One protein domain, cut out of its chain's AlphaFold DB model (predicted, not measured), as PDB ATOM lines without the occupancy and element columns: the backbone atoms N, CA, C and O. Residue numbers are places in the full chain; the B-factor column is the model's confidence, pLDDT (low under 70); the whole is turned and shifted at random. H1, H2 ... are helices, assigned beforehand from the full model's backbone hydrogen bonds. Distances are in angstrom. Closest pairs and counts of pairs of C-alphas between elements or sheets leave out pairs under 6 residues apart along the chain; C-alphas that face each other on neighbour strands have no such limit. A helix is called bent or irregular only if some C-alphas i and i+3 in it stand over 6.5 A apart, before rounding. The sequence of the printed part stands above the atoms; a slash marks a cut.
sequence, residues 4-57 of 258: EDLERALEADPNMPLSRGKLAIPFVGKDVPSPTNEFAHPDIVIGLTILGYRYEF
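Overview. This is residues 4 to 57 of the 258 residues of the protein "Hypothetical protein" of Symbiodinium natans (UniProt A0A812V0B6). Two helices, H1 and H3, lie along opposite sides of a flat body, with the one-turn helix H2 in the space between them. The third part is the long link of residues 22 to 41, which leaves H2, swings out in a wide loop past Pro 35 and comes back to the first residue of H3. The contacts between the helices are few: H1 comes near H2, and H3 touches no helix. The printed part has 54 residues, with three named helices in the order H1, H2, H3 and no named strand, and its class is all helix. It is only just compact, close to loose, with a radius of gyration of the C-alphas of 11.7 A, and it spans 29 by 28 by 13 A.

Along the chain. The printed part begins at Glu 4, with its C-alpha at (-26.739, 12.676, -44.137), which is also the first residue of H1. H1 holds residues 4 to 12, 9 residues, and measures 12.5 A from first to last C-alpha. It ends at Ala 12, with its C-alpha at (-23.557, 13.265, -32.058), and its direction is almost wholly along z. Residues 13 to 17 follow as a link, and then comes H2, residues 18 to 21, from Leu 18 to Gly 21, 5.8 A from first to last C-alpha. Residues 22 to 41 have no named element; within them residues 38 to 40 make a run of helix too short to bear a name. H3, residues 42 to 56, is the longest helix with 15 residues and measures 20.7 A from first to last C-alpha. It begins at Pro 42, with its C-alpha at (-5.166, 27.771, -41.500), and ends at Glu 56, with its C-alpha at (-14.011, 14.744, -54.938). Phe 57 is the last printed residue.

Arrangement. H1 and H2 are close but not clearly touching, with 1 pair of C-alphas within 8 A. That closest pair is Leu 6 and Gly 21, whose C-alphas are 6.2 A apart. The centres of H1 and H2 are 10.8 A apart. H2 and H3 follow each other in the chain and are apart, with no C-alpha of the one within 8 A of the other. H1 and H3 are apart too. The centres of H1, H2 and H3 have x values of -24.901, -18.649 and -7.985. No two of the helices form a hairpin. In H1 and H3 every pair of O of residue i and N of residue i+4 is within hydrogen-bond range. H2, with 4 residues, is too short for such a pair; its 1 pair of O of residue i and N of residue i+3 is within range. No helix is bent or irregular.

Size, cuts and confidence. The outline is flat. The two C-alphas farthest apart are those of Pro 35, in the link from H2 to H3, and Phe 57, at 31.8 A. The first and last printed C-alphas, of Glu 4 and Phe 57, are 17.8 A apart. The printed part has no cut and runs from residue 4 to residue 57, in a full chain of 258 residues. The link from H1 to H2 is tight, with 5 residues. The link from H2 to H3 is long, with 20 residues, and its C-alphas lie 3 to 17 A from the mean of the C-alphas. The mean pLDDT of the printed part is 73.6. Residues 25 to 40, 16 residues in that link, are under 70, where the model's confidence is low. The mean pLDDT is 82 in H1, 77 in H2 and 87 in H3.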
ATOM      1  N   GLU A   4     -26.541  13.758 -45.112       82.38
ATOM      2  CA  GLU A   4     -26.739  12.676 -44.137       82.38
ATOM      3  C   GLU A   4     -25.570  12.565 -43.145       82.38
ATOM      4  O   GLU A   4     -25.766  12.352 -41.951       82.38
ATOM      5  N   ASP A   5     -24.328  12.740 -43.611       78.38
ATOM      6  CA  ASP A   5     -23.162  12.774 -42.722       78.38
ATOM      7  C   ASP A   5     -23.205  13.979 -41.775       78.38
ATOM      8  O   ASP A   5     -22.764  13.884 -40.631       78.38
ATOM      9  N   LEU A   6     -23.707  15.122 -42.260       79.19
ATOM     10  CA  LEU A   6     -23.857  16.331 -41.457       79.19
ATOM     11  C   LEU A   6     -24.916  16.160 -40.373       79.19
ATOM     12  O   LEU A   6     -24.671  16.564 -39.240       79.19
ATOM     13  N   GLU A   7     -26.044  15.538 -40.701       83.69
ATOM     14  CA  GLU A   7     -27.098  15.222 -39.732       83.69
ATOM     15  C   GLU A   7     -26.579  14.283 -38.642       83.69
ATOM     16  O   GLU A   7     -26.637  14.638 -37.467       83.69
ATOM     17  N   ARG A   8     -25.937  13.167 -39.013       84.38
ATOM     18  CA  ARG A   8     -25.329  12.236 -38.041       84.38
ATOM     19  C   ARG A   8     -24.297  12.910 -37.135       84.38
ATOM     20  O   ARG A   8     -24.203  12.601 -35.950       84.38
ATOM     21  N   ALA A   9     -23.504  13.825 -37.687       75.88
ATOM     22  CA  ALA A   9     -22.506  14.558 -36.919       75.88
ATOM     23  C   ALA A   9     -23.127  15.563 -35.933       75.88
ATOM     24  O   ALA A   9     -22.614  15.712 -34.826       75.88
ATOM     25  N   LEU A  10     -24.225  16.224 -36.315       80.94
ATOM     26  CA  LEU A  10     -24.974  17.144 -35.452       80.94
ATOM     27  C   LEU A  10     -25.781  16.410 -34.374       80.94
ATOM     28  O   LEU A  10     -25.940  16.935 -33.275       80.94
ATOM     29  N   GLU A  11     -26.269  15.201 -34.660       86.06
ATOM     30  CA  GLU A  11     -26.886  14.330 -33.651       86.06
ATOM     31  C   GLU A  11     -25.875  13.914 -32.575       86.06
ATOM     32  O   GLU A  11     -26.206  13.888 -31.390       86.06
ATOM     33  N   ALA A  12     -24.634  13.621 -32.978       82.69
ATOM     34  CA  ALA A  12     -23.557  13.265 -32.058       82.69
ATOM     35  C   ALA A  12     -23.028  14.470 -31.257       82.69
ATOM     36  O   ALA A  12     -22.726  14.333 -30.072       82.69
ATOM     37  N   ASP A  13     -22.912  15.641 -31.888       79.00
ATOM     38  CA  ASP A  13     -22.502  16.896 -31.251       79.00
ATOM     39  C   ASP A  13     -23.401  18.061 -31.711       79.00
ATOM     40  O   ASP A  13     -23.149  18.672 -32.759       79.00
ATOM     41  N   PRO A  14     -24.423  18.429 -30.913       82.44
ATOM     42  CA  PRO A  14     -25.340  19.521 -31.242       82.44
ATOM     43  C   PRO A  14     -24.665  20.889 -31.401       82.44
ATOM     44  O   PRO A  14     -25.222  21.779 -32.044       82.44
ATOM     45  N   ASN A  15     -23.476  21.077 -30.820       77.81
ATOM     46  CA  ASN A  15     -22.718  22.325 -30.901       77.81
ATOM     47  C   ASN A  15     -21.619  22.275 -31.973       77.81
ATOM     48  O   ASN A  15     -20.770  23.172 -32.020       77.81
ATOM     49  N   MET A  16     -21.637  21.266 -32.857       75.25
ATOM     50  CA  MET A  16     -20.635  21.131 -33.907       75.25
ATOM     51  C   MET A  16     -20.594  22.399 -34.781       75.25
ATOM     52  O   MET A  16     -21.603  22.825 -35.353       75.25
ATOM     53  N   PRO A  17     -19.410  22.998 -34.982       74.75
ATOM     54  CA  PRO A  17     -19.288  24.182 -35.811       74.75
ATOM     55  C   PRO A  17     -19.543  23.846 -37.282       74.75
ATOM     56  O   PRO A  17     -18.859  23.011 -37.878       74.75
ATOM     57  N   LEU A  18     -20.449  24.603 -37.913       75.94
ATOM     58  CA  LEU A  18     -20.892  24.432 -39.311       75.94
ATOM     59  C   LEU A  18     -19.753  24.354 -40.341       75.94
ATOM     60  O   LEU A  18     -19.912  23.799 -41.427       75.94
ATOM     61  N   SER A  19     -18.589  24.909 -40.009       78.12
ATOM     62  CA  SER A  19     -17.392  24.847 -40.845       78.12
ATOM     63  C   SER A  19     -16.906  23.420 -41.143       78.12
ATOM     64  O   SER A  19     -16.277  23.218 -42.180       78.12
ATOM     65  N   ARG A  20     -17.234  22.428 -40.302       75.56
ATOM     66  CA  ARG A  20     -16.850  21.017 -40.504       75.56
ATOM     67  C   ARG A  20     -17.580  20.352 -41.668       75.56
ATOM     68  O   ARG A  20     -17.054  19.420 -42.259       75.56
ATOM     69  N   GLY A  21     -18.744  20.871 -42.061       77.50
ATOM     70  CA  GLY A  21     -19.462  20.372 -43.236       77.50
ATOM     71  C   GLY A  21     -18.822  20.772 -44.573       77.50
ATOM     72  O   GLY A  21     -19.020  20.081 -45.577       77.50
ATOM     73  N   LYS A  22     -18.060  21.876 -44.602       83.31
ATOM     74  CA  LYS A  22     -17.581  22.518 -45.844       83.31
ATOM     75  C   LYS A  22     -16.057  22.599 -45.977       83.31
ATOM     76  O   LYS A  22     -15.573  22.643 -47.098       83.31
ATOM     77  N   LEU A  23     -15.295  22.604 -44.884       83.81
ATOM     78  CA  LEU A  23     -13.827  22.589 -44.929       83.81
ATOM     79  C   LEU A  23     -13.303  21.158 -44.795       83.81
ATOM     80  O   LEU A  23     -13.819  20.391 -43.981       83.81
ATOM     81  N   ALA A  24     -12.266  20.809 -45.556       77.69
ATOM     82  CA  ALA A  24     -11.583  19.535 -45.373       77.69
ATOM     83  C   ALA A  24     -10.610  19.679 -44.204       77.69
ATOM     84  O   ALA A  24      -9.522  20.242 -44.323       77.69
ATOM     85  N   ILE A  25     -11.057  19.210 -43.048       67.12
ATOM     86  CA  ILE A  25     -10.254  19.128 -41.838       67.12
ATOM     87  C   ILE A  25     -10.030  17.637 -41.592       67.12
ATOM     88  O   ILE A  25     -11.016  16.893 -41.554       67.12
ATOM     89  N   PRO A  26      -8.780  17.180 -41.427       58.84
ATOM     90  CA  PRO A  26      -8.526  15.795 -41.072       58.84
ATOM     91  C   PRO A  26      -9.213  15.503 -39.737       58.84
ATOM     92  O   PRO A  26      -9.323  16.373 -38.865       58.84
ATOM     93  N   PHE A  27      -9.775  14.302 -39.610       57.22
ATOM     94  CA  PHE A  27     -10.554  13.938 -38.431       57.22
ATOM     95  C   PHE A  27      -9.739  14.218 -37.157       57.22
ATOM     96  O   PHE A  27      -8.526  14.040 -37.144       57.22
ATOM     97  N   VAL A  28     -10.410  14.708 -36.107       53.56
ATOM     98  CA  VAL A  28      -9.804  15.168 -34.835       53.56
ATOM     99  C   VAL A  28      -9.052  16.529 -34.899       53.56
ATOM    100  O   VAL A  28      -8.624  17.042 -33.872       53.56
ATOM    101  N   GLY A  29      -8.993  17.210 -36.052       52.41
ATOM    102  CA  GLY A  29      -8.216  18.455 -36.229       52.41
ATOM    103  C   GLY A  29      -8.925  19.807 -36.019       52.41
ATOM    104  O   GLY A  29      -8.361  20.850 -36.344       52.41
ATOM    105  N   LYS A  30     -10.175  19.865 -35.544       53.81
ATOM    106  CA  LYS A  30     -10.871  21.157 -35.370       53.81
ATOM    107  C   LYS A  30     -11.900  21.132 -34.249       53.81
ATOM    108  O   LYS A  30     -12.697  20.208 -34.181       53.81
ATOM    109  N   ASP A  31     -11.880  22.158 -33.403       49.88
ATOM    110  CA  ASP A  31     -12.882  22.498 -32.378       49.88
ATOM    111  C   ASP A  31     -13.186  21.426 -31.300       49.88
ATOM    112  O   ASP A  31     -14.029  21.650 -30.440       49.88
ATOM    113  N   VAL A  32     -12.451  20.306 -31.276       43.91
ATOM    114  CA  VAL A  32     -12.349  19.385 -30.131       43.91
ATOM    115  C   VAL A  32     -10.900  19.445 -29.645       43.91
ATOM    116  O   VAL A  32     -10.001  19.314 -30.481       43.91
ATOM    117  N   PRO A  33     -10.635  19.671 -28.344       43.38
ATOM    118  CA  PRO A  33      -9.278  19.645 -27.818       43.38
ATOM    119  C   PRO A  33      -8.714  18.228 -27.968       43.38
ATOM    120  O   PRO A  33      -9.013  17.335 -27.182       43.38
ATOM    121  N   SER A  34      -7.918  18.023 -29.013       47.72
ATOM    122  CA  SER A  34      -7.055  16.859 -29.160       47.72
ATOM    123  C   SER A  34      -5.663  17.217 -28.648       47.72
ATOM    124  O   SER A  34      -5.175  18.304 -28.976       47.72
ATOM    125  N   PRO A  35      -5.000  16.333 -27.883       44.56
ATOM    126  CA  PRO A  35      -3.629  16.549 -27.426       44.56
ATOM    127  C   PRO A  35      -2.611  16.681 -28.576       44.56
ATOM    128  O   PRO A  35      -1.509  17.170 -28.353       44.56
ATOM    129  N   THR A  36      -2.980  16.317 -29.809       42.72
ATOM    130  CA  THR A  36      -2.159  16.460 -31.022       42.72
ATOM    131  C   THR A  36      -2.980  17.090 -32.148       42.72
ATOM    132  O   THR A  36      -3.573  16.407 -32.981       42.72
ATOM    133  N   ASN A  37      -3.057  18.424 -32.160       52.16
ATOM    134  CA  ASN A  37      -3.779  19.188 -33.183       52.16
ATOM    135  C   ASN A  37      -2.824  19.992 -34.082       52.16
ATOM    136  O   ASN A  37      -2.822  21.222 -34.081       52.16
ATOM    137  N   GLU A  38      -1.989  19.293 -34.844       49.81
ATOM    138  CA  GLU A  38      -1.043  19.900 -35.795       49.81
ATOM    139  C   GLU A  38      -1.706  20.338 -37.117       49.81
ATOM    140  O   GLU A  38      -1.195  21.199 -37.832       49.81
ATOM    141  N   PHE A  39      -2.903  19.823 -37.414       53.59
ATOM    142  CA  PHE A  39      -3.619  20.083 -38.667       53.59
ATOM    143  C   PHE A  39      -4.629  21.244 -38.603       53.59
ATOM    144  O   PHE A  39      -5.291  21.540 -39.598       53.59
ATOM    145  N   ALA A  40      -4.738  21.937 -37.464       61.22
ATOM    146  CA  ALA A  40      -5.576  23.133 -37.317       61.22
ATOM    147  C   ALA A  40      -4.953  24.415 -37.901       61.22
ATOM    148  O   ALA A  40      -5.565  25.489 -37.835       61.22
ATOM    149  N   HIS A  41      -3.743  24.342 -38.468       72.00
ATOM    150  CA  HIS A  41      -3.121  25.497 -39.108       72.00
ATOM    151  C   HIS A  41      -3.970  25.965 -40.308       72.00
ATOM    152  O   HIS A  41      -4.344  25.138 -41.142       72.00
ATOM    153  N   PRO A  42      -4.286  27.271 -40.439       76.94
ATOM    154  CA  PRO A  42      -5.166  27.771 -41.500       76.94
ATOM    155  C   PRO A  42      -4.690  27.382 -42.901       76.94
ATOM    156  O   PRO A  42      -5.519  27.005 -43.720       76.94
ATOM    157  N   ASP A  43      -3.382  27.400 -43.154       80.56
ATOM    158  CA  ASP A  43      -2.829  27.063 -44.472       80.56
ATOM    159  C   ASP A  43      -2.996  25.578 -44.808       80.56
ATOM    160  O   ASP A  43      -3.299  25.231 -45.947       80.56
ATOM    161  N   ILE A  44      -2.881  24.702 -43.804       80.62
ATOM    162  CA  ILE A  44      -3.130  23.265 -43.962       80.62
ATOM    163  C   ILE A  44      -4.615  23.029 -44.241       80.62
ATOM    164  O   ILE A  44      -4.954  22.282 -45.153       80.62
ATOM    165  N   VAL A  45      -5.509  23.727 -43.536       81.62
ATOM    166  CA  VAL A  45      -6.956  23.657 -43.793       81.62
ATOM    167  C   VAL A  45      -7.304  24.178 -45.191       81.62
ATOM    168  O   VAL A  45      -8.109  23.548 -45.876       81.62
ATOM    169  N   ILE A  46      -6.705  25.285 -45.645       87.38
ATOM    170  CA  ILE A  46      -6.890  25.807 -47.011       87.38
ATOM    171  C   ILE A  46      -6.427  24.762 -48.023       87.38
ATOM    172  O   ILE A  46      -7.206  24.378 -48.895       87.38
ATOM    173  N   GLY A  47      -5.192  24.273 -47.881       88.31
ATOM    174  CA  GLY A  47      -4.593  23.302 -48.792       88.31
ATOM    175  C   GLY A  47      -5.411  22.017 -48.882       88.31
ATOM    176  O   GLY A  47      -5.809  21.616 -49.974       88.31
ATOM    177  N   LEU A  48      -5.752  21.415 -47.741       86.75
ATOM    178  CA  LEU A  48      -6.577  20.208 -47.693       86.75
ATOM    179  C   LEU A  48      -7.982  20.452 -48.246       86.75
ATOM    180  O   LEU A  48      -8.518  19.578 -48.920       86.75
ATOM    181  N   THR A  49      -8.578  21.626 -48.012       89.38
ATOM    182  CA  THR A  49      -9.898  21.961 -48.573       89.38
ATOM    183  C   THR A  49      -9.835  22.060 -50.092       89.38
ATOM    184  O   THR A  49     -10.668  21.456 -50.767       89.38
ATOM    185  N   ILE A  50      -8.832  22.750 -50.641       92.06
ATOM    186  CA  ILE A  50      -8.618  22.831 -52.092       92.06
ATOM    187  C   ILE A  50      -8.431  21.428 -52.673       92.06
ATOM    188  O   ILE A  50      -9.109  21.083 -53.639       92.06
ATOM    189  N   LEU A  51      -7.568  20.603 -52.073       90.00
ATOM    190  CA  LEU A  51      -7.329  19.232 -52.525       90.00
ATOM    191  C   LEU A  51      -8.603  18.383 -52.444       90.00
ATOM    192  O   LEU A  51      -8.947  17.712 -53.413       90.00
ATOM    193  N   GLY A  52      -9.354  18.469 -51.347       89.75
ATOM    194  CA  GLY A  52     -10.613  17.745 -51.174       89.75
ATOM    195  C   GLY A  52     -11.615  18.062 -52.283       89.75
ATOM    196  O   GLY A  52     -12.122  17.152 -52.932       89.75
ATOM    197  N   TYR A  53     -11.839  19.345 -52.574       92.06
ATOM    198  CA  TYR A  53     -12.707  19.752 -53.684       92.06
ATOM    199  C   TYR A  53     -12.116  19.441 -55.063       92.06
ATOM    200  O   TYR A  53     -12.867  19.266 -56.020       92.06
ATOM    201  N   ARG A  54     -10.789  19.355 -55.191       90.56
ATOM    202  CA  ARG A  54     -10.129  19.006 -56.452       90.56
ATOM    203  C   ARG A  54     -10.282  17.527 -56.804       90.56
ATOM    204  O   ARG A  54     -10.458  17.229 -57.983       90.56
ATOM    205  N   TYR A  55     -10.213  16.637 -55.814       89.25
ATOM    206  CA  TYR A  55     -10.326  15.189 -56.011       89.25
ATOM    207  C   TYR A  55     -11.781  14.701 -56.009       89.25
ATOM    208  O   TYR A  55     -12.153  13.912 -56.872       89.25
ATOM    209  N   GLU A  56     -12.615  15.197 -55.092       88.06
ATOM    210  CA  GLU A  56     -14.011  14.744 -54.938       88.06
ATOM    211  C   GLU A  56     -15.024  15.588 -55.722       88.06
ATOM    212  O   GLU A  56     -16.176  15.178 -55.905       88.06
ATOM    213  N   PHE A  57     -14.585  16.742 -56.239       93.12
ATOM    214  CA  PHE A  57     -15.409  17.709 -56.961       93.12
ATOM    215  C   PHE A  57     -16.504  18.356 -56.091       93.12
ATOM    216  O   PHE A  57     -16.617  18.119 -54.886       93.12
TER     217      PHE A  57